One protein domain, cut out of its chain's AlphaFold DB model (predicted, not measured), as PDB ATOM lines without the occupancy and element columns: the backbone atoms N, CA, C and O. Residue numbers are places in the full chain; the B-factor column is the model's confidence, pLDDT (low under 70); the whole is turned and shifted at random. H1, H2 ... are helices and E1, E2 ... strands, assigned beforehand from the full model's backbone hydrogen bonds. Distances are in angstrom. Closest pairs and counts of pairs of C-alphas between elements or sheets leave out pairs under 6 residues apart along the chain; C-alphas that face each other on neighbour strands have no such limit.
ATOM      1  N   TYR A  28     -21.776 -60.527 -21.029       94.00
ATOM      2  CA  TYR A  28     -20.350 -60.299 -20.842       94.00
ATOM      3  C   TYR A  28     -20.081 -60.127 -19.344       94.00
ATOM      4  O   TYR A  28     -20.658 -59.256 -18.688       94.00
ATOM      5  N   SER A  29     -19.229 -60.980 -18.773       92.31
ATOM      6  CA  SER A  29     -18.939 -61.006 -17.328       92.31
ATOM      7  C   SER A  29     -18.076 -59.837 -16.840       92.31
ATOM      8  O   SER A  29     -17.949 -59.648 -15.635       92.31
ATOM      9  N   SER A  30     -17.490 -59.073 -17.758       95.12
ATOM     10  CA  SER A  30     -16.575 -57.958 -17.500       95.12
ATOM     11  C   SER A  30     -16.706 -56.905 -18.605       95.12
ATOM     12  O   SER A  30     -17.658 -56.940 -19.388       95.12
ATOM     13  N   ASN A  31     -15.730 -55.997 -18.692       97.69
ATOM     14  CA  ASN A  31     -15.624 -55.017 -19.769       97.69
ATOM     15  C   ASN A  31     -15.683 -55.687 -21.150       97.69
ATOM     16  O   ASN A  31     -15.044 -56.720 -21.371       97.69
ATOM     17  N   LEU A  32     -16.405 -55.059 -22.077       98.12
ATOM     18  CA  LEU A  32     -16.382 -55.378 -23.498       98.12
ATOM     19  C   LEU A  32     -15.485 -54.363 -24.208       98.12
ATOM     20  O   LEU A  32     -15.854 -53.201 -24.370       98.12
ATOM     21  N   VAL A  33     -14.303 -54.812 -24.629       97.88
ATOM     22  CA  VAL A  33     -13.357 -54.006 -25.409       97.88
ATOM     23  C   VAL A  33     -13.470 -54.403 -26.876       97.88
ATOM     24  O   VAL A  33     -13.236 -55.556 -27.229       97.88
ATOM     25  N   VAL A  34     -13.821 -53.447 -27.729       97.25
ATOM     26  CA  VAL A  34     -14.005 -53.654 -29.165       97.25
ATOM     27  C   VAL A  34     -12.789 -53.104 -29.913       97.25
ATOM     28  O   VAL A  34     -12.514 -51.905 -29.881       97.25
ATOM     29  N   SER A  35     -12.060 -53.986 -30.601       90.44
ATOM     30  CA  SER A  35     -10.855 -53.664 -31.389       90.44
ATOM     31  C   SER A  35     -11.026 -53.901 -32.898       90.44
ATOM     32  O   SER A  35     -10.052 -53.951 -33.640       90.44
ATOM     33  N   GLY A  36     -12.265 -54.094 -33.347       94.50
ATOM     34  CA  GLY A  36     -12.640 -54.393 -34.727       94.50
ATOM     35  C   GLY A  36     -14.152 -54.266 -34.874       94.50
ATOM     36  O   GLY A  36     -14.741 -53.369 -34.275       94.50
ATOM     37  N   VAL A  37     -14.797 -55.172 -35.609       96.44
ATOM     38  CA  VAL A  37     -16.263 -55.192 -35.715       96.44
ATOM     39  C   VAL A  37     -16.854 -56.161 -34.690       96.44
ATOM     40  O   VAL A  37     -16.650 -57.369 -34.792       96.44
ATOM     41  N   GLN A  38     -17.615 -55.643 -33.728       97.12
ATOM     42  CA  GLN A  38     -18.483 -56.434 -32.859       97.12
ATOM     43  C   GLN A  38     -19.888 -56.470 -33.457       97.12
ATOM     44  O   GLN A  38     -20.481 -55.433 -33.739       97.12
ATOM     45  N   ARG A  39     -20.434 -57.673 -33.624       95.12
ATOM     46  CA  ARG A  39     -21.790 -57.877 -34.137       95.12
ATOM     47  C   ARG A  39     -22.733 -58.216 -32.997       95.12
ATOM     48  O   ARG A  39     -22.435 -59.103 -32.195       95.12
ATOM     49  N   PHE A  40     -23.839 -57.495 -32.924       94.00
ATOM     50  CA  PHE A  40     -25.003 -57.848 -32.126       94.00
ATOM     51  C   PHE A  40     -26.104 -58.301 -33.071       94.00
ATOM     52  O   PHE A  40     -26.256 -57.754 -34.152       94.00
ATOM     53  N   GLU A  41     -26.862 -59.309 -32.689       90.12
ATOM     54  CA  GLU A  41     -28.017 -59.767 -33.445       90.12
ATOM     55  C   GLU A  41     -29.244 -58.967 -33.001       90.12
ATOM     56  O   GLU A  41     -29.452 -58.722 -31.808       90.12
ATOM     57  N   GLY A  42     -30.061 -58.560 -33.966       85.06
ATOM     58  CA  GLY A  42     -31.364 -57.962 -33.726       85.06
ATOM     59  C   GLY A  42     -32.281 -58.913 -32.955       85.06
ATOM     60  O   GLY A  42     -32.156 -60.135 -33.013       85.06
ATOM     61  N   GLY A  43     -33.187 -58.351 -32.168       76.75
ATOM     62  CA  GLY A  43     -34.076 -59.106 -31.290       76.75
ATOM     63  C   GLY A  43     -33.408 -59.696 -30.047       76.75
ATOM     64  O   GLY A  43     -34.087 -60.318 -29.235       76.75
ATOM     65  N   LYS A  44     -32.096 -59.494 -29.857       81.44
ATOM     66  CA  LYS A  44     -31.392 -59.928 -28.647       81.44
ATOM     67  C   LYS A  44     -31.176 -58.803 -27.647       81.44
ATOM     68  O   LYS A  44     -30.980 -57.630 -27.981       81.44
ATOM     69  N   THR A  45     -31.132 -59.219 -26.389       82.44
ATOM     70  CA  THR A  45     -30.724 -58.413 -25.249       82.44
ATOM     71  C   THR A  45     -29.331 -58.811 -24.767       82.44
ATOM     72  O   THR A  45     -29.050 -59.975 -24.481       82.44
ATOM     73  N   TYR A  46     -28.467 -57.818 -24.600       88.25
ATOM     74  CA  TYR A  46     -27.090 -57.951 -24.151       88.25
ATOM     75  C   TYR A  46     -26.924 -57.323 -22.771       88.25
ATOM     76  O   TYR A  46     -27.476 -56.259 -22.500       88.25
ATOM     77  N   GLN A  47     -26.109 -57.931 -21.915       89.81
ATOM     78  CA  GLN A  47     -25.678 -57.339 -20.652       89.81
ATOM     79  C   GLN A  47     -24.157 -57.320 -20.567       89.81
ATOM     80  O   GLN A  47     -23.503 -58.346 -20.726       89.81
ATOM     81  N   ILE A  48     -23.597 -56.157 -20.256       94.56
ATOM     82  CA  ILE A  48     -22.170 -55.947 -20.033       94.56
ATOM     83  C   ILE A  48     -21.975 -55.636 -18.551       94.56
ATOM     84  O   ILE A  48     -22.374 -54.578 -18.062       94.56
ATOM     85  N   ASN A  49     -21.370 -56.569 -17.810       90.25
ATOM     86  CA  ASN A  49     -21.059 -56.414 -16.384       90.25
ATOM     87  C   ASN A  49     -19.763 -55.613 -16.153       90.25
ATOM     88  O   ASN A  49     -18.946 -55.962 -15.305       90.25
ATOM     89  N   GLY A  50     -19.571 -54.550 -16.927       92.19
ATOM     90  CA  GLY A  50     -18.391 -53.697 -16.918       92.19
ATOM     91  C   GLY A  50     -18.547 -52.564 -17.927       92.19
ATOM     92  O   GLY A  50     -19.667 -52.243 -18.332       92.19
ATOM     93  N   ASP A  51     -17.429 -51.977 -18.336       97.81
ATOM     94  CA  ASP A  51     -17.399 -50.895 -19.320       97.81
ATOM     95  C   ASP A  51     -17.563 -51.417 -20.752       97.81
ATOM     96  O   ASP A  51     -17.080 -52.498 -21.098       97.81
ATOM     97  N   LEU A  52     -18.178 -50.610 -21.612       98.50
ATOM     98  CA  LEU A  52     -18.106 -50.763 -23.060       98.50
ATOM     99  C   LEU A  52     -17.060 -49.796 -23.616       98.50
ATOM    100  O   LEU A  52     -17.195 -48.581 -23.469       98.50
ATOM    101  N   ILE A  53     -16.029 -50.325 -24.269       98.50
ATOM    102  CA  ILE A  53     -14.881 -49.542 -24.733       98.50
ATOM    103  C   ILE A  53     -14.656 -49.808 -26.219       98.50
ATOM    104  O   ILE A  53     -14.329 -50.926 -26.612       98.50
ATOM    105  N   LEU A  54     -14.803 -48.773 -27.041       98.12
ATOM    106  CA  LEU A  54     -14.506 -48.790 -28.471       98.12
ATOM    107  C   LEU A  54     -13.213 -48.015 -28.729       98.12
ATOM    108  O   LEU A  54     -13.116 -46.831 -28.392       98.12
ATOM    109  N   GLY A  55     -12.229 -48.689 -29.326       95.31
ATOM    110  CA  GLY A  55     -10.969 -48.081 -29.757       95.31
ATOM    111  C   GLY A  55     -10.983 -47.593 -31.215       95.31
ATOM    112  O   GLY A  55     -11.976 -47.779 -31.925       95.31
ATOM    113  N   PRO A  56      -9.866 -47.019 -31.692       96.44
ATOM    114  CA  PRO A  56      -9.763 -46.516 -33.058       96.44
ATOM    115  C   PRO A  56     -10.067 -47.582 -34.114       96.44
ATOM    116  O   PRO A  56      -9.528 -48.687 -34.065       96.44
ATOM    117  N   GLY A  57     -10.937 -47.244 -35.068       93.81
ATOM    118  CA  GLY A  57     -11.339 -48.139 -36.159       93.81
ATOM    119  C   GLY A  57     -12.285 -49.272 -35.744       93.81
ATOM    120  O   GLY A  57     -12.615 -50.120 -36.571       93.81
ATOM    121  N   SER A  58     -12.728 -49.301 -34.485       97.38
ATOM    122  CA  SER A  58     -13.708 -50.275 -34.011       97.38
ATOM    123  C   SER A  58     -15.141 -49.867 -34.347       97.38
ATOM    124  O   SER A  58     -15.459 -48.681 -34.466       97.38
ATOM    125  N   GLN A  59     -16.022 -50.856 -34.473       96.94
ATOM    126  CA  GLN A  59     -17.433 -50.644 -34.747       96.94
ATOM    127  C   GLN A  59     -18.305 -51.680 -34.036       96.94
ATOM    128  O   GLN A  59     -17.955 -52.857 -33.974       96.94
ATOM    129  N   ILE A  60     -19.475 -51.257 -33.560       97.06
ATOM    130  CA  ILE A  60     -20.587 -52.164 -33.255       97.06
ATOM    131  C   ILE A  60     -21.578 -52.130 -34.412       97.06
ATOM    132  O   ILE A  60     -22.042 -51.058 -34.778       97.06
ATOM    133  N   VAL A  61     -21.940 -53.290 -34.949       94.69
ATOM    134  CA  VAL A  61     -22.990 -53.452 -35.964       94.69
ATOM    135  C   VAL A  61     -24.118 -54.284 -35.372       94.69
ATOM    136  O   VAL A  61     -23.860 -55.225 -34.622       94.69
ATOM    137  N   VAL A  62     -25.360 -53.949 -35.716       92.38
ATOM    138  CA  VAL A  62     -26.521 -54.772 -35.371       92.38
ATOM    139  C   VAL A  62     -26.972 -55.510 -36.617       92.38
ATOM    140  O   VAL A  62     -27.467 -54.882 -37.545       92.38
ATOM    141  N   ASP A  63     -26.789 -56.820 -36.665       90.31
ATOM    142  CA  ASP A  63     -27.238 -57.664 -37.764       90.31
ATOM    143  C   ASP A  63     -28.746 -57.925 -37.640       90.31
ATOM    144  O   ASP A  63     -29.212 -58.265 -36.552       90.31
ATOM    145  N   PRO A  64     -29.540 -57.790 -38.715       83.19
ATOM    146  CA  PRO A  64     -30.955 -58.134 -38.671       83.19
ATOM    147  C   PRO A  64     -31.142 -59.611 -38.311       83.19
ATOM    148  O   PRO A  64     -30.483 -60.470 -38.899       83.19
ATOM    149  N   ASN A  65     -32.076 -59.928 -37.415       75.38
ATOM    150  CA  ASN A  65     -32.420 -61.318 -37.137       75.38
ATOM    151  C   ASN A  65     -33.567 -61.752 -38.059       75.38
ATOM    152  O   ASN A  65     -34.669 -61.203 -37.955       75.38
ATOM    153  N   PRO A  66     -33.329 -62.666 -39.020       68.19
ATOM    154  CA  PRO A  66     -34.356 -63.072 -39.965       68.19
ATOM    155  C   PRO A  66     -35.506 -63.760 -39.228       68.19
ATOM    156  O   PRO A  66     -35.329 -64.768 -38.545       68.19
ATOM    157  N   ALA A  67     -36.708 -63.219 -39.398       60.69
ATOM    158  CA  ALA A  67     -37.911 -63.818 -38.854       60.69
ATOM    159  C   ALA A  67     -38.205 -65.175 -39.529       60.69
ATOM    160  O   ALA A  67     -38.066 -65.301 -40.752       60.69
ATOM    161  N   PRO A  68     -38.700 -66.181 -38.785       57.84
ATOM    162  CA  PRO A  68     -39.465 -67.270 -39.382       57.84
ATOM    163  C   PRO A  68     -40.616 -66.678 -40.213       57.84
ATOM    164  O   PRO A  68     -41.228 -65.688 -39.808       57.84
ATOM    165  N   GLN A  69     -40.890 -67.258 -41.385       57.22
ATOM    166  CA  GLN A  69     -41.855 -66.734 -42.364       57.22
ATOM    167  C   GLN A  69     -43.164 -66.254 -41.707       57.22
ATOM    168  O   GLN A  69     -43.889 -67.044 -41.108       57.22
ATOM    169  N   GLY A  70     -43.465 -64.957 -41.856       57.09
ATOM    170  CA  GLY A  70     -44.715 -64.336 -41.401       57.09
ATOM    171  C   GLY A  70     -44.623 -63.457 -40.148       57.09
ATOM    172  O   GLY A  70     -45.618 -62.817 -39.812       57.09
ATOM    173  N   LEU A  71     -43.467 -63.377 -39.477       56.44
ATOM    174  CA  LEU A  71     -43.253 -62.453 -38.354       56.44
ATOM    175  C   LEU A  71     -42.486 -61.185 -38.788       56.44
ATOM    176  O   LEU A  71     -41.689 -61.248 -39.727       56.44
ATOM    177  N   PRO A  72     -42.713 -60.028 -38.130       57.44
ATOM    178  CA  PRO A  72     -41.887 -58.839 -38.328       57.44
ATOM    179  C   PRO A  72     -40.419 -59.147 -38.020       57.44
ATOM    180  O   PRO A  72     -40.120 -59.819 -37.036       57.44
ATOM    181  N   GLN A  73     -39.512 -58.643 -38.854       66.50
ATOM    182  CA  GLN A  73     -38.080 -58.760 -38.612       66.50
ATOM    183  C   GLN A  73     -37.693 -57.940 -37.377       66.50
ATOM    184  O   GLN A  73     -37.981 -56.743 -37.311       66.50
ATOM    185  N   GLU A  74     -37.044 -58.572 -36.399       67.44
ATOM    186  CA  GLU A  74     -36.483 -57.852 -35.259       67.44
ATOM    187  C   GLU A  74     -35.080 -57.352 -35.611       67.44
ATOM    188  O   GLU A  74     -34.145 -58.118 -35.853       67.44
ATOM    189  N   GLU A  75     -34.942 -56.031 -35.667       76.69
ATOM    190  CA  GLU A  75     -33.713 -55.363 -36.109       76.69
ATOM    191  C   GLU A  75     -32.975 -54.642 -34.976       76.69
ATOM    192  O   GLU A  75     -31.881 -54.118 -35.189       76.69
ATOM    193  N   ASN A  76     -33.569 -54.610 -33.780       81.06
ATOM    194  CA  ASN A  76     -33.069 -53.834 -32.651       81.06
ATOM    195  C   ASN A  76     -32.295 -54.719 -31.678       81.06
ATOM    196  O   ASN A  76     -32.795 -55.763 -31.273       81.06
ATOM    197  N   ALA A  77     -31.123 -54.270 -31.249       85.88
ATOM    198  CA  ALA A  77     -30.376 -54.843 -30.143       85.88
ATOM    199  C   ALA A  77     -30.456 -53.913 -28.925       85.88
ATOM    200  O   ALA A  77     -30.191 -52.706 -29.016       85.88
ATOM    201  N   PHE A  78     -30.787 -54.493 -27.772       84.75
ATOM    202  CA  PHE A  78     -30.832 -53.788 -26.492       84.75
ATOM    203  C   PHE A  78     -29.610 -54.157 -25.658       84.75
ATOM    204  O   PHE A  78     -29.337 -55.335 -25.460       84.75
ATOM    205  N   VAL A  79     -28.868 -53.171 -25.158       91.44
ATOM    206  CA  VAL A  79     -27.606 -53.405 -24.442       91.44
ATOM    207  C   VAL A  79     -27.647 -52.738 -23.075       91.44
ATOM    208  O   VAL A  79     -27.666 -51.516 -22.981       91.44
ATOM    209  N   PHE A  80     -27.616 -53.526 -22.007       87.62
ATOM    210  CA  PHE A  80     -27.543 -53.054 -20.627       87.62
ATOM    211  C   PHE A  80     -26.098 -53.014 -20.157       87.62
ATOM    212  O   PHE A  80     -25.411 -54.035 -20.161       87.62
ATOM    213  N   ILE A  81     -25.629 -51.850 -19.728       92.56
ATOM    214  CA  ILE A  81     -24.220 -51.624 -19.402       92.56
ATOM    215  C   ILE A  81     -24.126 -51.222 -17.937       92.56
ATOM    216  O   ILE A  81     -24.713 -50.225 -17.531       92.56
ATOM    217  N   LYS A  82     -23.418 -52.016 -17.127       89.06
ATOM    218  CA  LYS A  82     -23.212 -51.717 -15.700       89.06
ATOM    219  C   LYS A  82     -22.078 -50.729 -15.443       89.06
ATOM    220  O   LYS A  82     -22.068 -50.125 -14.380       89.06
ATOM    221  N   GLY A  83     -21.115 -50.628 -16.351       91.88
ATOM    222  CA  GLY A  83     -20.041 -49.645 -16.289       91.88
ATOM    223  C   GLY A  83     -20.313 -48.444 -17.187       91.88
ATOM    224  O   GLY A  83     -21.452 -48.113 -17.503       91.88
ATOM    225  N   ASN A  84     -19.235 -47.817 -17.633       96.88
ATOM    226  CA  ASN A  84     -19.258 -46.644 -18.493       96.88
ATOM    227  C   ASN A  84     -19.202 -47.023 -19.975       96.88
ATOM    228  O   ASN A  84     -18.849 -48.142 -20.343       96.88
ATOM    229  N   VAL A  85     -19.497 -46.057 -20.844       98.31
ATOM    230  CA  VAL A  85     -19.292 -46.196 -22.289       98.31
ATOM    231  C   VAL A  85     -18.227 -45.212 -22.741       98.31
ATOM    232  O   VAL A  85     -18.368 -44.008 -22.545       98.31
ATOM    233  N   THR A  86     -17.176 -45.722 -23.374       98.44
ATOM    234  CA  THR A  86     -16.117 -44.912 -23.979       98.44
ATOM    235  C   THR A  86     -15.988 -45.256 -25.452       98.44
ATOM    236  O   THR A  86     -15.764 -46.409 -25.809       98.44
ATOM    237  N   VAL A  87     -16.091 -44.246 -26.310       97.81
ATOM    238  CA  VAL A  87     -15.886 -44.353 -27.752       97.81
ATOM    239  C   VAL A  87     -14.779 -43.395 -28.149       97.81
ATOM    240  O   VAL A  87     -14.964 -42.182 -28.112       97.81
ATOM    241  N   ASN A  88     -13.630 -43.939 -28.534       97.31
ATOM    242  CA  ASN A  88     -12.502 -43.169 -29.038       97.31
ATOM    243  C   ASN A  88     -12.239 -43.569 -30.489       97.31
ATOM    244  O   ASN A  88     -11.752 -44.671 -30.736       97.31
ATOM    245  N   GLN A  89     -12.574 -42.691 -31.438       96.12
ATOM    246  CA  GLN A  89     -12.401 -42.949 -32.875       96.12
ATOM    247  C   GLN A  89     -13.090 -44.241 -33.361       96.12
ATOM    248  O   GLN A  89     -12.628 -44.893 -34.301       96.12
ATOM    249  N   GLY A  90     -14.183 -44.619 -32.694       96.25
ATOM    250  CA  GLY A  90     -15.000 -45.791 -33.005       96.25
ATOM    251  C   GLY A  90     -16.403 -45.417 -33.480       96.25
ATOM    252  O   GLY A  90     -16.815 -44.254 -33.414       96.25
ATOM    253  N   ILE A  91     -17.145 -46.425 -33.941       96.62
ATOM    254  CA  ILE A  91     -18.503 -46.274 -34.470       96.62
ATOM    255  C   ILE A  91     -19.494 -47.117 -33.651       96.62
ATOM    256  O   ILE A  91     -19.370 -48.338 -33.564       96.62
ATOM    257  N   LEU A  92     -20.506 -46.482 -33.061       95.81
ATOM    258  CA  LEU A  92     -21.625 -47.171 -32.410       95.81
ATOM    259  C   LEU A  92     -22.799 -47.317 -33.383       95.81
ATOM    260  O   LEU A  92     -23.424 -46.332 -33.766       95.81
ATOM    261  N   GLY A  93     -23.118 -48.554 -33.758       91.12
ATOM    262  CA  GLY A  93     -24.144 -48.841 -34.755       91.12
ATOM    263  C   GLY A  93     -23.627 -48.659 -36.185       91.12
ATOM    264  O   GLY A  93     -22.425 -48.593 -36.450       91.12
ATOM    265  N   ASP A  94     -24.556 -48.567 -37.130       83.88
ATOM    266  CA  ASP A  94     -24.252 -48.230 -38.519       83.88
ATOM    267  C   ASP A  94     -24.761 -46.817 -38.810       83.88
ATOM    268  O   ASP A  94     -25.934 -46.508 -38.612       83.88
ATOM    269  N   LYS A  95     -23.858 -45.940 -39.261       72.44
ATOM    270  CA  LYS A  95     -24.145 -44.526 -39.534       72.44
ATOM    271  C   LYS A  95     -25.188 -44.331 -40.647       72.44
ATOM    272  O   LYS A  95     -25.756 -43.251 -40.747       72.44
ATOM    273  N   ASN A  96     -25.420 -45.340 -41.484       76.38
ATOM    274  CA  ASN A  96     -26.397 -45.284 -42.574       76.38
ATOM    275  C   ASN A  96     -27.738 -45.935 -42.212       76.38
ATOM    276  O   ASN A  96     -28.631 -46.017 -43.052       76.38
ATOM    277  N   GLU A  97     -27.878 -46.411 -40.977       80.25
ATOM    278  CA  GLU A  97     -29.031 -47.165 -40.508       80.25
ATOM    279  C   GLU A  97     -29.831 -46.394 -39.458       80.25
ATOM    280  O   GLU A  97     -29.418 -45.357 -38.930       80.25
ATOM    281  N   ARG A  98     -31.018 -46.915 -39.140       81.12
ATOM    282  CA  ARG A  98     -31.911 -46.313 -38.146       81.12
ATOM    283  C   ARG A  98     -31.311 -46.410 -36.742       81.12
ATOM    284  O   ARG A  98     -30.959 -47.499 -36.293       81.12
ATOM    285  N   ALA A  99     -31.313 -45.298 -36.007       79.19
ATOM    286  CA  ALA A  99     -30.773 -45.235 -34.647       79.19
ATOM    287  C   ALA A  99     -31.492 -46.155 -33.647       79.19
ATOM    288  O   ALA A  99     -30.933 -46.514 -32.615       79.19
ATOM    289  N   GLU A 100     -32.728 -46.565 -33.948       78.44
ATOM    290  CA  GLU A 100     -33.488 -47.504 -33.119       78.44
ATOM    291  C   GLU A 100     -32.883 -48.915 -33.088       78.44
ATOM    292  O   GLU A 100     -33.185 -49.668 -32.158       78.44
ATOM    293  N   ARG A 101     -32.000 -49.253 -34.042       84.12
ATOM    294  CA  ARG A 101     -31.373 -50.576 -34.129       84.12
ATOM    295  C   ARG A 101     -30.397 -50.850 -32.994       84.12
ATOM    296  O   ARG A 101     -30.253 -52.002 -32.607       84.12
ATOM    297  N   LEU A 102     -29.749 -49.831 -32.430       91.25
ATOM    298  CA  LEU A 102     -28.848 -49.991 -31.289       91.25
ATOM    299  C   LEU A 102     -29.281 -49.087 -30.140       91.25
ATOM    300  O   LEU A 102     -29.245 -47.865 -30.259       91.25
ATOM    301  N   GLN A 103     -29.647 -49.688 -29.006       87.38
ATOM    302  CA  GLN A 103     -30.067 -48.939 -27.823       87.38
ATOM    303  C   GLN A 103     -29.278 -49.389 -26.595       87.38
ATOM    304  O   GLN A 103     -29.350 -50.542 -26.170       87.38
ATOM    305  N   LEU A 104     -28.518 -48.454 -26.032       92.12
ATOM    306  CA  LEU A 104     -27.683 -48.636 -24.855       92.12
ATOM    307  C   LEU A 104     -28.409 -48.090 -23.617       92.12
ATOM    308  O   LEU A 104     -28.835 -46.933 -23.585       92.12
ATOM    309  N   TYR A 105     -28.504 -48.918 -22.584       85.56
ATOM    310  CA  TYR A 105     -29.180 -48.644 -21.323       85.56
ATOM    311  C   TYR A 105     -28.179 -48.685 -20.174       85.56
ATOM    312  O   TYR A 105     -27.629 -49.739 -19.844       85.56
ATOM    313  N   LEU A 106     -27.979 -47.534 -19.539       86.69
ATOM    314  CA  LEU A 106     -27.140 -47.358 -18.365       86.69
ATOM    315  C   LEU A 106     -28.040 -47.158 -17.135       86.69
ATOM    316  O   LEU A 106     -28.610 -46.084 -16.947       86.69
ATOM    317  N   PRO A 107     -28.243 -48.202 -16.322       75.88
ATOM    318  CA  PRO A 107     -29.188 -48.214 -15.210       75.88
ATOM    319  C   PRO A 107     -28.748 -47.293 -14.079       75.88
ATOM    320  O   PRO A 107     -27.581 -46.959 -13.958       75.88
ATOM    321  N   LYS A 108     -29.649 -46.936 -13.166       73.62
ATOM    322  CA  LYS A 108     -29.268 -46.112 -12.013       73.62
ATOM    323  C   LYS A 108     -28.140 -46.764 -11.191       73.62
ATOM    324  O   LYS A 108     -28.276 -47.921 -10.797       73.62
ATOM    325  N   GLN A 109     -27.080 -46.014 -10.873       74.94
ATOM    326  CA  GLN A 109     -26.004 -46.478  -9.992       74.94
ATOM    327  C   GLN A 109     -25.456 -45.370  -9.092       74.94
ATOM    328  O   GLN A 109     -25.525 -44.185  -9.414       74.94
ATOM    329  N   THR A 110     -24.868 -45.762  -7.961       71.94
ATOM    330  CA  THR A 110     -24.189 -44.815  -7.066       71.94
ATOM    331  C   THR A 110     -22.968 -44.236  -7.777       71.94
ATOM    332  O   THR A 110     -22.120 -44.993  -8.237       71.94
ATOM    333  N   GLY A 111     -22.880 -42.907  -7.861       76.19
ATOM    334  CA  GLY A 111     -21.821 -42.209  -8.600       76.19
ATOM    335  C   GLY A 111     -22.171 -41.872 -10.054       76.19
ATOM    336  O   GLY A 111     -21.435 -41.112 -10.674       76.19
ATOM    337  N   GLY A 112     -23.310 -42.355 -10.564       80.81
ATOM    338  CA  GLY A 112     -23.754 -42.100 -11.935       80.81
ATOM    339  C   GLY A 112     -22.922 -42.831 -12.988       80.81
ATOM    340  O   GLY A 112     -22.029 -43.612 -12.667       80.81
ATOM    341  N   HIS A 113     -23.243 -42.597 -14.257       87.25
ATOM    342  CA  HIS A 113     -22.537 -43.180 -15.403       87.25
ATOM    343  C   HIS A 113     -21.904 -42.104 -16.260       87.25
ATOM    344  O   HIS A 113     -22.426 -40.993 -16.341       87.25
ATOM    345  N   THR A 114     -20.849 -42.458 -16.989       94.19
ATOM    346  CA  THR A 114     -20.313 -41.609 -18.052       94.19
ATOM    347  C   THR A 114     -20.462 -42.258 -19.422       94.19
ATOM    348  O   THR A 114     -20.109 -43.424 -19.612       94.19
ATOM    349  N   PHE A 115     -20.932 -41.472 -20.389       95.44
ATOM    350  CA  PHE A 115     -20.804 -41.752 -21.816       95.44
ATOM    351  C   PHE A 115     -19.818 -40.743 -22.404       95.44
ATOM    352  O   PHE A 115     -20.064 -39.539 -22.358       95.44
ATOM    353  N   THR A 116     -18.704 -41.210 -22.951       97.06
ATOM    354  CA  THR A 116     -17.712 -40.353 -23.605       97.06
ATOM    355  C   THR A 116     -17.564 -40.750 -25.060       97.06
ATOM    356  O   THR A 116     -17.287 -41.909 -25.359       97.06
ATOM    357  N   MET A 117     -17.704 -39.780 -25.959       95.50
ATOM    358  CA  MET A 117     -17.422 -39.933 -27.380       95.50
ATOM    359  C   MET A 117     -16.400 -38.886 -27.819       95.50
ATOM    360  O   MET A 117     -16.625 -37.686 -27.674       95.50
ATOM    361  N   ASP A 118     -15.265 -39.363 -28.321       95.50
ATOM    362  CA  ASP A 118     -14.121 -38.572 -28.768       95.50
ATOM    363  C   ASP A 118     -13.783 -38.949 -30.215       95.50
ATOM    364  O   ASP A 118     -13.369 -40.081 -30.485       95.50
ATOM    365  N   ASN A 119     -14.024 -38.020 -31.149       94.69
ATOM    366  CA  ASN A 119     -13.884 -38.231 -32.596       94.69
ATOM    367  C   ASN A 119     -14.567 -39.519 -33.094       94.69
ATOM    368  O   ASN A 119     -14.053 -40.223 -33.962       94.69
ATOM    369  N   GLY A 120     -15.704 -39.861 -32.488       94.12
ATOM    370  CA  GLY A 120     -16.487 -41.050 -32.808       94.12
ATOM    371  C   GLY A 120     -17.774 -40.704 -33.547       94.12
ATOM    372  O   GLY A 120     -18.088 -39.543 -33.803       94.12
ATOM    373  N   GLY A 121     -18.571 -41.714 -33.865       92.88
ATOM    374  CA  GLY A 121     -19.905 -41.448 -34.385       92.88
ATOM    375  C   GLY A 121     -20.786 -42.674 -34.461       92.88
ATOM    376  O   GLY A 121     -20.460 -43.723 -33.912       92.88
ATOM    377  N   GLY A 122     -21.908 -42.533 -35.155       93.38
ATOM    378  CA  GLY A 122     -22.796 -43.644 -35.477       93.38
ATOM    379  C   GLY A 122     -24.266 -43.319 -35.255       93.38
ATOM    380  O   GLY A 122     -24.619 -42.165 -35.016       93.38
ATOM    381  N   SER A 123     -25.107 -44.344 -35.372       90.00
ATOM    382  CA  SER A 123     -26.564 -44.238 -35.276       90.00
ATOM    383  C   SER A 123     -27.072 -45.113 -34.132       90.00
ATOM    384  O   SER A 123     -27.036 -46.341 -34.229       90.00
ATOM    385  N   PHE A 124     -27.471 -44.497 -33.018       91.25
ATOM    386  CA  PHE A 124     -27.840 -45.207 -31.790       91.25
ATOM    387  C   PHE A 124     -28.640 -44.334 -30.812       91.25
ATOM    388  O   PHE A 124     -28.667 -43.103 -30.894       91.25
ATOM    389  N   LEU A 125     -29.243 -44.992 -29.824       86.19
ATOM    390  CA  LEU A 125     -29.713 -44.371 -28.590       86.19
ATOM    391  C   LEU A 125     -28.797 -44.768 -27.431       86.19
ATOM    392  O   LEU A 125     -28.507 -45.948 -27.251       86.19
ATOM    393  N   VAL A 126     -28.401 -43.817 -26.592       88.69
ATOM    394  CA  VAL A 126     -27.841 -44.102 -25.263       88.69
ATOM    395  C   VAL A 126     -28.655 -43.377 -24.207       88.69
ATOM    396  O   VAL A 126     -28.988 -42.201 -24.359       88.69
ATOM    397  N   CYS A 127     -29.007 -44.074 -23.135       79.69
ATOM    398  CA  CYS A 127     -29.831 -43.505 -22.084       79.69
ATOM    399  C   CYS A 127     -29.387 -43.958 -20.698       79.69
ATOM    400  O   CYS A 127     -28.936 -45.086 -20.519       79.69
ATOM    401  N   GLY A 128     -29.536 -43.075 -19.712       74.44
ATOM    402  CA  GLY A 128     -29.370 -43.408 -18.302       74.44
ATOM    403  C   GLY A 128     -29.830 -42.271 -17.386       74.44
ATOM    404  O   GLY A 128     -29.580 -41.105 -17.697       74.44
ATOM    405  N   PRO A 129     -30.504 -42.566 -16.261       68.44
ATOM    406  CA  PRO A 129     -31.107 -41.540 -15.407       68.44
ATOM    407  C   PRO A 129     -30.073 -40.633 -14.724       68.44
ATOM    408  O   PRO A 129     -30.330 -39.446 -14.549       68.44
ATOM    409  N   ASP A 130     -28.898 -41.181 -14.407       71.44
ATOM    410  CA  ASP A 130     -27.771 -40.471 -13.785       71.44
ATOM    411  C   ASP A 130     -26.579 -40.369 -14.764       71.44
ATOM    412  O   ASP A 130     -25.414 -40.370 -14.363       71.44
ATOM    413  N   LEU A 131     -26.858 -40.394 -16.073       78.50
ATOM    414  CA  LEU A 131     -25.833 -40.371 -17.111       78.50
ATOM    415  C   LEU A 131     -25.281 -38.956 -17.301       78.50
ATOM    416  O   LEU A 131     -26.036 -38.005 -17.499       78.50
ATOM    417  N   VAL A 132     -23.960 -38.836 -17.339       83.88
ATOM    418  CA  VAL A 132     -23.239 -37.656 -17.814       83.88
ATOM    419  C   VAL A 132     -22.619 -37.994 -19.165       83.88
ATOM    420  O   VAL A 132     -21.766 -38.875 -19.267       83.88
ATOM    421  N   ALA A 133     -23.041 -37.298 -20.216       86.56
ATOM    422  CA  ALA A 133     -22.504 -37.482 -21.556       86.56
ATOM    423  C   ALA A 133     -21.495 -36.381 -21.906       86.56
ATOM    424  O   ALA A 133     -21.750 -35.198 -21.686       86.56
ATOM    425  N   GLN A 134     -20.367 -36.768 -22.492       89.50
ATOM    426  CA  GLN A 134     -19.358 -35.875 -23.054       89.50
ATOM    427  C   GLN A 134     -19.111 -36.267 -24.508       89.50
ATOM    428  O   GLN A 134     -18.630 -37.364 -24.783       89.50
ATOM    429  N   VAL A 135     -19.446 -35.379 -25.439       86.69
ATOM    430  CA  VAL A 135     -19.325 -35.602 -26.883       86.69
ATOM    431  C   VAL A 135     -18.413 -34.523 -27.446       86.69
ATOM    432  O   VAL A 135     -18.769 -33.345 -27.427       86.69
ATOM    433  N   LYS A 136     -17.222 -34.912 -27.899       87.62
ATOM    434  CA  LYS A 136     -16.143 -33.981 -28.244       87.62
ATOM    435  C   LYS A 136     -15.409 -34.344 -29.535       87.62
ATOM    436  O   LYS A 136     -15.540 -35.453 -30.052       87.62
ATOM    437  N   ASN A 137     -14.593 -33.409 -30.019       87.94
ATOM    438  CA  ASN A 137     -13.618 -33.611 -31.095       87.94
ATOM    439  C   ASN A 137     -14.220 -34.116 -32.416       87.94
ATOM    440  O   ASN A 137     -13.797 -35.140 -32.934       87.94
ATOM    441  N   ASN A 138     -15.170 -33.373 -32.989       85.56
ATOM    442  CA  ASN A 138     -15.821 -33.689 -34.268       85.56
ATOM    443  C   ASN A 138     -16.600 -35.011 -34.252       85.56
ATOM    444  O   ASN A 138     -16.710 -35.695 -35.269       85.56
ATOM    445  N   SER A 139     -17.165 -35.356 -33.095       88.75
ATOM    446  CA  SER A 139     -18.050 -36.510 -33.001       88.75
ATOM    447  C   SER A 139     -19.386 -36.240 -33.695       88.75
ATOM    448  O   SER A 139     -19.867 -35.104 -33.709       88.75
ATOM    449  N   ASP A 140     -19.990 -37.279 -34.267       86.50
ATOM    450  CA  ASP A 140     -21.216 -37.175 -35.066       86.50
ATOM    451  C   ASP A 140     -22.202 -38.299 -34.721       86.50
ATOM    452  O   ASP A 140     -22.025 -39.454 -35.120       86.50
ATOM    453  N   ILE A 141     -23.229 -37.947 -33.948       86.38
ATOM    454  CA  ILE A 141     -24.245 -38.873 -33.446       86.38
ATOM    455  C   ILE A 141     -25.540 -38.681 -34.225       86.38
ATOM    456  O   ILE A 141     -26.064 -37.573 -34.297       86.38
ATOM    457  N   GLN A 142     -26.106 -39.777 -34.719       84.06
ATOM    458  CA  GLN A 142     -27.478 -39.860 -35.207       84.06
ATOM    459  C   GLN A 142     -28.314 -40.664 -34.205       84.06
ATOM    460  O   GLN A 142     -27.893 -41.723 -33.755       84.06
ATOM    461  N   GLY A 143     -29.482 -40.159 -33.809       77.94
ATOM    462  CA  GLY A 143     -30.341 -40.819 -32.826       77.94
ATOM    463  C   GLY A 143     -30.536 -40.001 -31.562       77.94
ATOM    464  O   GLY A 143     -31.193 -38.964 -31.600       77.94
ATOM    465  N   GLY A 144     -30.043 -40.469 -30.416       74.25
ATOM    466  CA  GLY A 144     -30.319 -39.769 -29.163       74.25
ATOM    467  C   GLY A 144     -29.375 -40.080 -28.015       74.25
ATOM    468  O   GLY A 144     -28.890 -41.195 -27.845       74.25
ATOM    469  N   VAL A 145     -29.187 -39.072 -27.171       76.94
ATOM    470  CA  VAL A 145     -28.581 -39.204 -25.849       76.94
ATOM    471  C   VAL A 145     -29.603 -38.707 -24.836       76.94
ATOM    472  O   VAL A 145     -30.055 -37.565 -24.919       76.94
ATOM    473  N   ILE A 146     -29.979 -39.570 -23.895       75.62
ATOM    474  CA  ILE A 146     -30.907 -39.235 -22.815       75.62
ATOM    475  C   ILE A 146     -30.152 -39.317 -21.486       75.62
ATOM    476  O   ILE A 146     -29.822 -40.403 -21.010       75.62
ATOM    477  N   ALA A 147     -29.827 -38.158 -20.919       71.81
ATOM    478  CA  ALA A 147     -28.837 -38.025 -19.854       71.81
ATOM    479  C   ALA A 147     -29.206 -36.906 -18.868       71.81
ATOM    480  O   ALA A 147     -29.996 -36.017 -19.187       71.81
ATOM    481  N   GLN A 148     -28.601 -36.918 -17.679       70.94
ATOM    482  CA  GLN A 148     -28.716 -35.826 -16.710       70.94
ATOM    483  C   GLN A 148     -28.050 -34.546 -17.235       70.94
ATOM    484  O   GLN A 148     -28.580 -33.442 -17.083       70.94
ATOM    485  N   SER A 149     -26.895 -34.691 -17.882       68.12
ATOM    486  CA  SER A 149     -26.169 -33.586 -18.512       68.12
ATOM    487  C   SER A 149     -25.459 -34.050 -19.773       68.12
ATOM    488  O   SER A 149     -24.910 -35.154 -19.794       68.12
ATOM    489  N   ILE A 150     -25.404 -33.180 -20.780       75.19
ATOM    490  CA  ILE A 150     -24.627 -33.398 -22.002       75.19
ATOM    491  C   ILE A 150     -23.687 -32.211 -22.206       75.19
ATOM    492  O   ILE A 150     -24.122 -31.063 -22.321       75.19
ATOM    493  N   LEU A 151     -22.392 -32.501 -22.278       79.31
ATOM    494  CA  LEU A 151     -21.374 -31.568 -22.736       79.31
ATOM    495  C   LEU A 151     -21.071 -31.853 -24.208       79.31
ATOM    496  O   LEU A 151     -20.634 -32.954 -24.541       79.31
ATOM    497  N   LEU A 152     -21.306 -30.863 -25.072       77.00
ATOM    498  CA  LEU A 152     -21.069 -30.956 -26.512       77.00
ATOM    499  C   LEU A 152     -19.955 -29.983 -26.918       77.00
ATOM    500  O   LEU A 152     -20.112 -28.766 -26.815       77.00
ATOM    501  N   GLU A 153     -18.838 -30.511 -27.407       79.94
ATOM    502  CA  GLU A 153     -17.676 -29.728 -27.820       79.94
ATOM    503  C   GLU A 153     -17.307 -30.043 -29.270       79.94
ATOM    504  O   GLU A 153     -16.919 -31.161 -29.605       79.94
ATOM    505  N   ASN A 154     -17.427 -29.050 -30.156       79.81
ATOM    506  CA  ASN A 154     -17.068 -29.185 -31.572       79.81
ATOM    507  C   ASN A 154     -17.634 -30.469 -32.219       79.81
ATOM    508  O   ASN A 154     -16.904 -31.194 -32.880       79.81
ATOM    509  N   SER A 155     -18.893 -30.813 -31.942       79.81
ATOM    510  CA  SER A 155     -19.508 -32.091 -32.327       79.81
ATOM    511  C   SER A 155     -20.972 -31.891 -32.713       79.81
ATOM    512  O   SER A 155     -21.551 -30.841 -32.433       79.81
ATOM    513  N   LYS A 156     -21.566 -32.894 -33.362       78.12
ATOM    514  CA  LYS A 156     -22.940 -32.870 -33.869       78.12
ATOM    515  C   LYS A 156     -23.777 -33.973 -33.231       78.12
ATOM    516  O   LYS A 156     -23.301 -35.087 -33.016       78.12
ATOM    517  N   MET A 157     -25.037 -33.650 -32.961       77.56
ATOM    518  CA  MET A 157     -26.046 -34.604 -32.522       77.56
ATOM    519  C   MET A 157     -27.330 -34.366 -33.317       77.56
ATOM    520  O   MET A 157     -27.945 -33.309 -33.217       77.56
ATOM    521  N   HIS A 158     -27.705 -35.349 -34.128       72.94
ATOM    522  CA  HIS A 158     -28.904 -35.365 -34.953       72.94
ATOM    523  C   HIS A 158     -29.998 -36.134 -34.214       72.94
ATOM    524  O   HIS A 158     -29.948 -37.362 -34.130       72.94
ATOM    525  N   PHE A 159     -30.972 -35.416 -33.657       66.31
ATOM    526  CA  PHE A 159     -31.978 -36.017 -32.787       66.31
ATOM    527  C   PHE A 159     -33.081 -36.738 -33.561       66.31
ATOM    528  O   PHE A 159     -33.821 -36.134 -34.337       66.31
ATOM    529  N   ASP A 160     -33.279 -38.014 -33.245       62.78
ATOM    530  CA  ASP A 160     -34.516 -38.722 -33.544       62.78
ATOM    531  C   ASP A 160     -35.525 -38.445 -32.422       62.78
ATOM    532  O   ASP A 160     -35.519 -39.064 -31.354       62.78
ATOM    533  N   THR A 161     -36.404 -37.471 -32.659       59.19
ATOM    534  CA  THR A 161     -37.421 -37.044 -31.687       59.19
ATOM    535  C   THR A 161     -38.411 -38.153 -31.326       59.19
ATOM    536  O   THR A 161     -38.928 -38.156 -30.207       59.19
ATOM    537  N   LYS A 162     -38.662 -39.121 -32.220       63.50
ATOM    538  CA  LYS A 162     -39.552 -40.258 -31.939       63.50
ATOM    539  C   LYS A 162     -38.870 -41.240 -31.001       63.50
ATOM    540  O   LYS A 162     -39.470 -41.621 -29.998       63.50
ATOM    541  N   LEU A 163     -37.622 -41.593 -31.292       61.09
ATOM    542  CA  LEU A 163     -36.829 -42.505 -30.471       61.09
ATOM    543  C   LEU A 163     -36.517 -41.907 -29.093       61.09
ATOM    544  O   LEU A 163     -36.595 -42.602 -28.085       61.09
ATOM    545  N   ARG A 164     -36.262 -40.596 -29.035       58.12
ATOM    546  CA  ARG A 164     -36.084 -39.834 -27.790       58.12
ATOM    547  C   ARG A 164     -37.318 -39.891 -26.891       58.12
ATOM    548  O   ARG A 164     -37.191 -40.058 -25.684       58.12
ATOM    549  N   ASN A 165     -38.508 -39.731 -27.472       54.81
ATOM    550  CA  ASN A 165     -39.763 -39.724 -26.718       54.81
ATOM    551  C   ASN A 165     -40.283 -41.144 -26.428       54.81
ATOM    552  O   ASN A 165     -41.090 -41.326 -25.521       54.81
ATOM    553  N   THR A 166     -39.868 -42.137 -27.221       59.69
ATOM    554  CA  THR A 166     -40.352 -43.525 -27.155       59.69
ATOM    555  C   THR A 166     -39.189 -44.512 -27.345       59.69
ATOM    556  O   THR A 166     -39.107 -45.169 -28.390       59.69
ATOM    557  N   PRO A 167     -38.275 -44.632 -26.360       56.97
ATOM    558  CA  PRO A 167     -37.246 -45.669 -26.387       56.97
ATOM    559  C   PRO A 167     -37.903 -47.054 -26.495       56.97
ATOM    560  O   PRO A 167     -38.961 -47.280 -25.905       56.97
ATOM    561  N   LYS A 168     -37.312 -47.982 -27.261       56.72
ATOM    562  CA  LYS A 168     -37.938 -49.293 -27.547       56.72
ATOM    563  C   LYS A 168     -37.576 -50.390 -26.537       56.72
ATOM    564  O   LYS A 168     -38.123 -51.482 -26.639       56.72
ATOM    565  N   GLY A 169     -36.676 -50.118 -25.592       49.47
ATOM    566  CA  GLY A 169     -36.314 -51.028 -24.500       49.47
ATOM    567  C   GLY A 169     -37.252 -50.954 -23.284       49.47
ATOM    568  O   GLY A 169     -38.299 -50.307 -23.339       49.47
ATOM    569  N   PRO A 170     -36.904 -51.634 -22.173       42.19
ATOM    570  CA  PRO A 170     -37.783 -51.815 -21.024       42.19
ATOM    571  C   PRO A 170     -38.324 -50.509 -20.454       42.19
ATOM    572  O   PRO A 170     -37.594 -49.551 -20.200       42.19
ATOM    573  N   MET A 171     -39.636 -50.498 -20.246       37.31
ATOM    574  CA  MET A 171     -40.391 -49.316 -19.859       37.31
ATOM    575  C   MET A 171     -40.072 -48.824 -18.437       37.31
ATOM    576  O   MET A 171     -39.831 -49.616 -17.530       37.31
ATOM    577  N   GLY A 172     -40.176 -47.506 -18.226       40.59
ATOM    578  CA  GLY A 172     -40.144 -46.874 -16.895       40.59
ATOM    579  C   GLY A 172     -39.059 -45.814 -16.692       40.59
ATOM    580  O   GLY A 172     -38.923 -45.292 -15.589       40.59
ATOM    581  N   TRP A 173     -38.278 -45.490 -17.726       35.72
ATOM    582  CA  TRP A 173     -37.208 -44.496 -17.635       35.72
ATOM    583  C   TRP A 173     -37.733 -43.134 -18.097       35.72
ATOM    584  O   TRP A 173     -37.940 -42.902 -19.283       35.72
ATOM    585  N   ALA A 174     -37.965 -42.232 -17.144       34.38
ATOM    586  CA  ALA A 174     -38.192 -40.816 -17.413       34.38
ATOM    587  C   ALA A 174     -36.833 -40.106 -17.418       34.38
ATOM    588  O   ALA A 174     -36.235 -39.937 -16.355       34.38
ATOM    589  N   VAL A 175     -36.312 -39.725 -18.588       37.31
ATOM    590  CA  VAL A 175     -35.028 -39.009 -18.676       37.31
ATOM    591  C   VAL A 175     -35.088 -37.916 -19.753       37.31
ATOM    592  O   VAL A 175     -35.791 -38.038 -20.755       37.31
ATOM    593  N   GLY A 176     -34.360 -36.829 -19.490       36.34
ATOM    594  CA  GLY A 176     -34.151 -35.641 -20.317       36.34
ATOM    595  C   GLY A 176     -33.713 -35.907 -21.751       36.34
ATOM    596  O   GLY A 176     -32.543 -36.192 -21.977       36.34
ATOM    597  N   GLY A 177     -34.609 -35.777 -22.728       34.34
ATOM    598  CA  GLY A 177     -34.241 -35.608 -24.128       34.34
ATOM    599  C   GLY A 177     -33.829 -34.163 -24.434       34.34
ATOM    600  O   GLY A 177     -34.525 -33.227 -24.049       34.34
ATOM    601  N   PHE A 178     -32.724 -33.969 -25.152       40.47
ATOM    602  CA  PHE A 178     -32.268 -32.641 -25.574       40.47
ATOM    603  C   PHE A 178     -32.682 -32.344 -27.018       40.47
ATOM    604  O   PHE A 178     -33.063 -33.244 -27.770       40.47
ATOM    605  N   ASP A 179     -32.663 -31.065 -27.366       39.03
ATOM    606  CA  ASP A 179     -32.776 -30.555 -28.727       39.03
ATOM    607  C   ASP A 179     -31.589 -29.605 -28.890       39.03
ATOM    608  O   ASP A 179     -31.464 -28.625 -28.148       39.03
ATOM    609  N   SER A 180     -30.629 -29.946 -29.744       38.97
ATOM    610  CA  SER A 180     -29.455 -29.101 -29.939       38.97
ATOM    611  C   SER A 180     -29.178 -28.877 -31.413       38.97
ATOM    612  O   SER A 180     -28.288 -29.491 -32.000       38.97
ATOM    613  N   ASP A 181     -29.836 -27.861 -31.954       38.09
ATOM    614  CA  ASP A 181     -29.113 -26.925 -32.798       38.09
ATOM    615  C   ASP A 181     -28.172 -26.097 -31.894       38.09
ATOM    616  O   ASP A 181     -28.533 -25.077 -31.308       38.09
ATOM    617  N   ASN A 182     -26.929 -26.571 -31.772       40.50
ATOM    618  CA  ASN A 182     -25.747 -25.729 -31.550       40.50
ATOM    619  C   ASN A 182     -25.645 -24.938 -30.214       40.50
ATOM    620  O   ASN A 182     -25.391 -23.732 -30.210       40.50
ATOM    621  N   GLN A 183     -25.761 -25.596 -29.053       40.75
ATOM    622  CA  GLN A 183     -25.506 -24.974 -27.736       40.75
ATOM    623  C   GLN A 183     -24.394 -25.719 -26.973       40.75
ATOM    624  O   GLN A 183     -24.428 -26.939 -26.851       40.75
ATOM    625  N   ARG A 184     -23.405 -24.973 -26.452       43.78
ATOM    626  CA  ARG A 184     -22.131 -25.483 -25.883       43.78
ATOM    627  C   ARG A 184     -22.253 -26.263 -24.562       43.78
ATOM    628  O   ARG A 184     -21.306 -26.929 -24.164       43.78
ATOM    629  N   SER A 185     -23.369 -26.159 -23.846       43.88
ATOM    630  CA  SER A 185     -23.624 -26.904 -22.606       43.88
ATOM    631  C   SER A 185     -25.105 -26.787 -22.258       43.88
ATOM    632  O   SER A 185     -25.636 -25.675 -22.235       43.88
ATOM    633  N   GLN A 186     -25.781 -27.911 -22.014       47.41
ATOM    634  CA  GLN A 186     -27.180 -27.926 -21.583       47.41
ATOM    635  C   GLN A 186     -27.354 -28.860 -20.373       47.41
ATOM    636  O   GLN A 186     -26.884 -29.999 -20.374       47.41
ATOM    637  N   ASN A 187     -28.055 -28.375 -19.344       40.38
ATOM    638  CA  ASN A 187     -28.526 -29.188 -18.217       40.38
ATOM    639  C   ASN A 187     -29.885 -29.806 -18.576       40.38
ATOM    640  O   ASN A 187     -30.743 -29.107 -19.114       40.38
ATOM    641  N   GLY A 188     -30.086 -31.096 -18.298       36.75
ATOM    642  CA  GLY A 188     -31.315 -31.810 -18.659       36.75
ATOM    643  C   GLY A 188     -32.559 -31.299 -17.938       36.75
ATOM    644  O   GLY A 188     -32.514 -30.971 -16.753       36.75
TER     645      GLY A 188
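AT A GLANCE: This is residues 28 to 188 of the 235 residues of an uncharacterized protein of bacterium SCN 62-11 (UniProt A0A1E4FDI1). The chain is wound in stacked turns, a solenoid walled by two six-stranded parallel sheets, E1 E4 E7 E9 E11 E13 and E3 E6 E8 E10 E12 E14, lying face to face. A small third sheet, E2 E5, makes a further wall of the first turns; the short helix H1 packs on E12, and the loop of residues 64 to 76 reaches away to make part of the length. The printed part has 161 residues, with E1 to E14 followed by H1; 72 residues, under half, are in named elements, and the class is mostly strand. The whole is compact, with a radius of gyration of the C-alphas of 14.7 A and spans of 48 by 33 by 32 A.

HOW THE PARTS SIT: One sheet runs E1, residues 32 to 34, E4, 52 to 54, E7, 85 to 88, E9, 113 to 118, E11, 131 to 136, and E13, 149 to 152. E9 and E11 are parallel at 9 degrees, with N 117 and O 134 2.8 A apart, within hydrogen-bond range. The other runs E3, residues 45 to 48, E6, 77 to 81, E8, 102 to 105, E10, 121 to 127, E12, 140 to 146, and E14, 156 to 159, and is twisted. E10 and E12 are parallel at 1 degrees, with N 124 and O 142 2.9 A apart. Facing parts of these sheets are 8.9 A apart, centre to centre. E2, residues 37 to 41, and E5, 59 to 63, are parallel at 28 degrees, with N 38 and O 59 2.8 A apart; their sheet faces the second, strands at 78 degrees, in a stack of sheets, three or more face to face in turn. H1, residues 161 to 165, is on the second sheet, over E12, at a height of 8.2 A; their closest C-alphas, Gly 144 and Arg 164, are 5.9 A apart. In H1 the O i to N i+4 pair is within hydrogen-bond range.

IN THESE COORDINATES: E1 begins at C-alpha 32, (-16.382, -55.378, -23.498). E9 measures 16.5 A, E11 16.1 A, E10 15.9 A and E12 15.8 A from first to last C-alpha. H1, 6.1 A long, ends at C-alpha 165, (-39.763, -39.724, -26.718).

THE WHOLE: The two C-alphas farthest apart, those of Gln 69 and Arg 184, are 48.6 A apart. The printed part has no cut. The links E5 to E6 and E7 to E8 are long, with 13 residues each. Residues 166 to 188 hold no named element. The mean pLDDT of the printed part is 78.1; it is under 70 at residues 66 to 74, 129, 149 and 159 to 188.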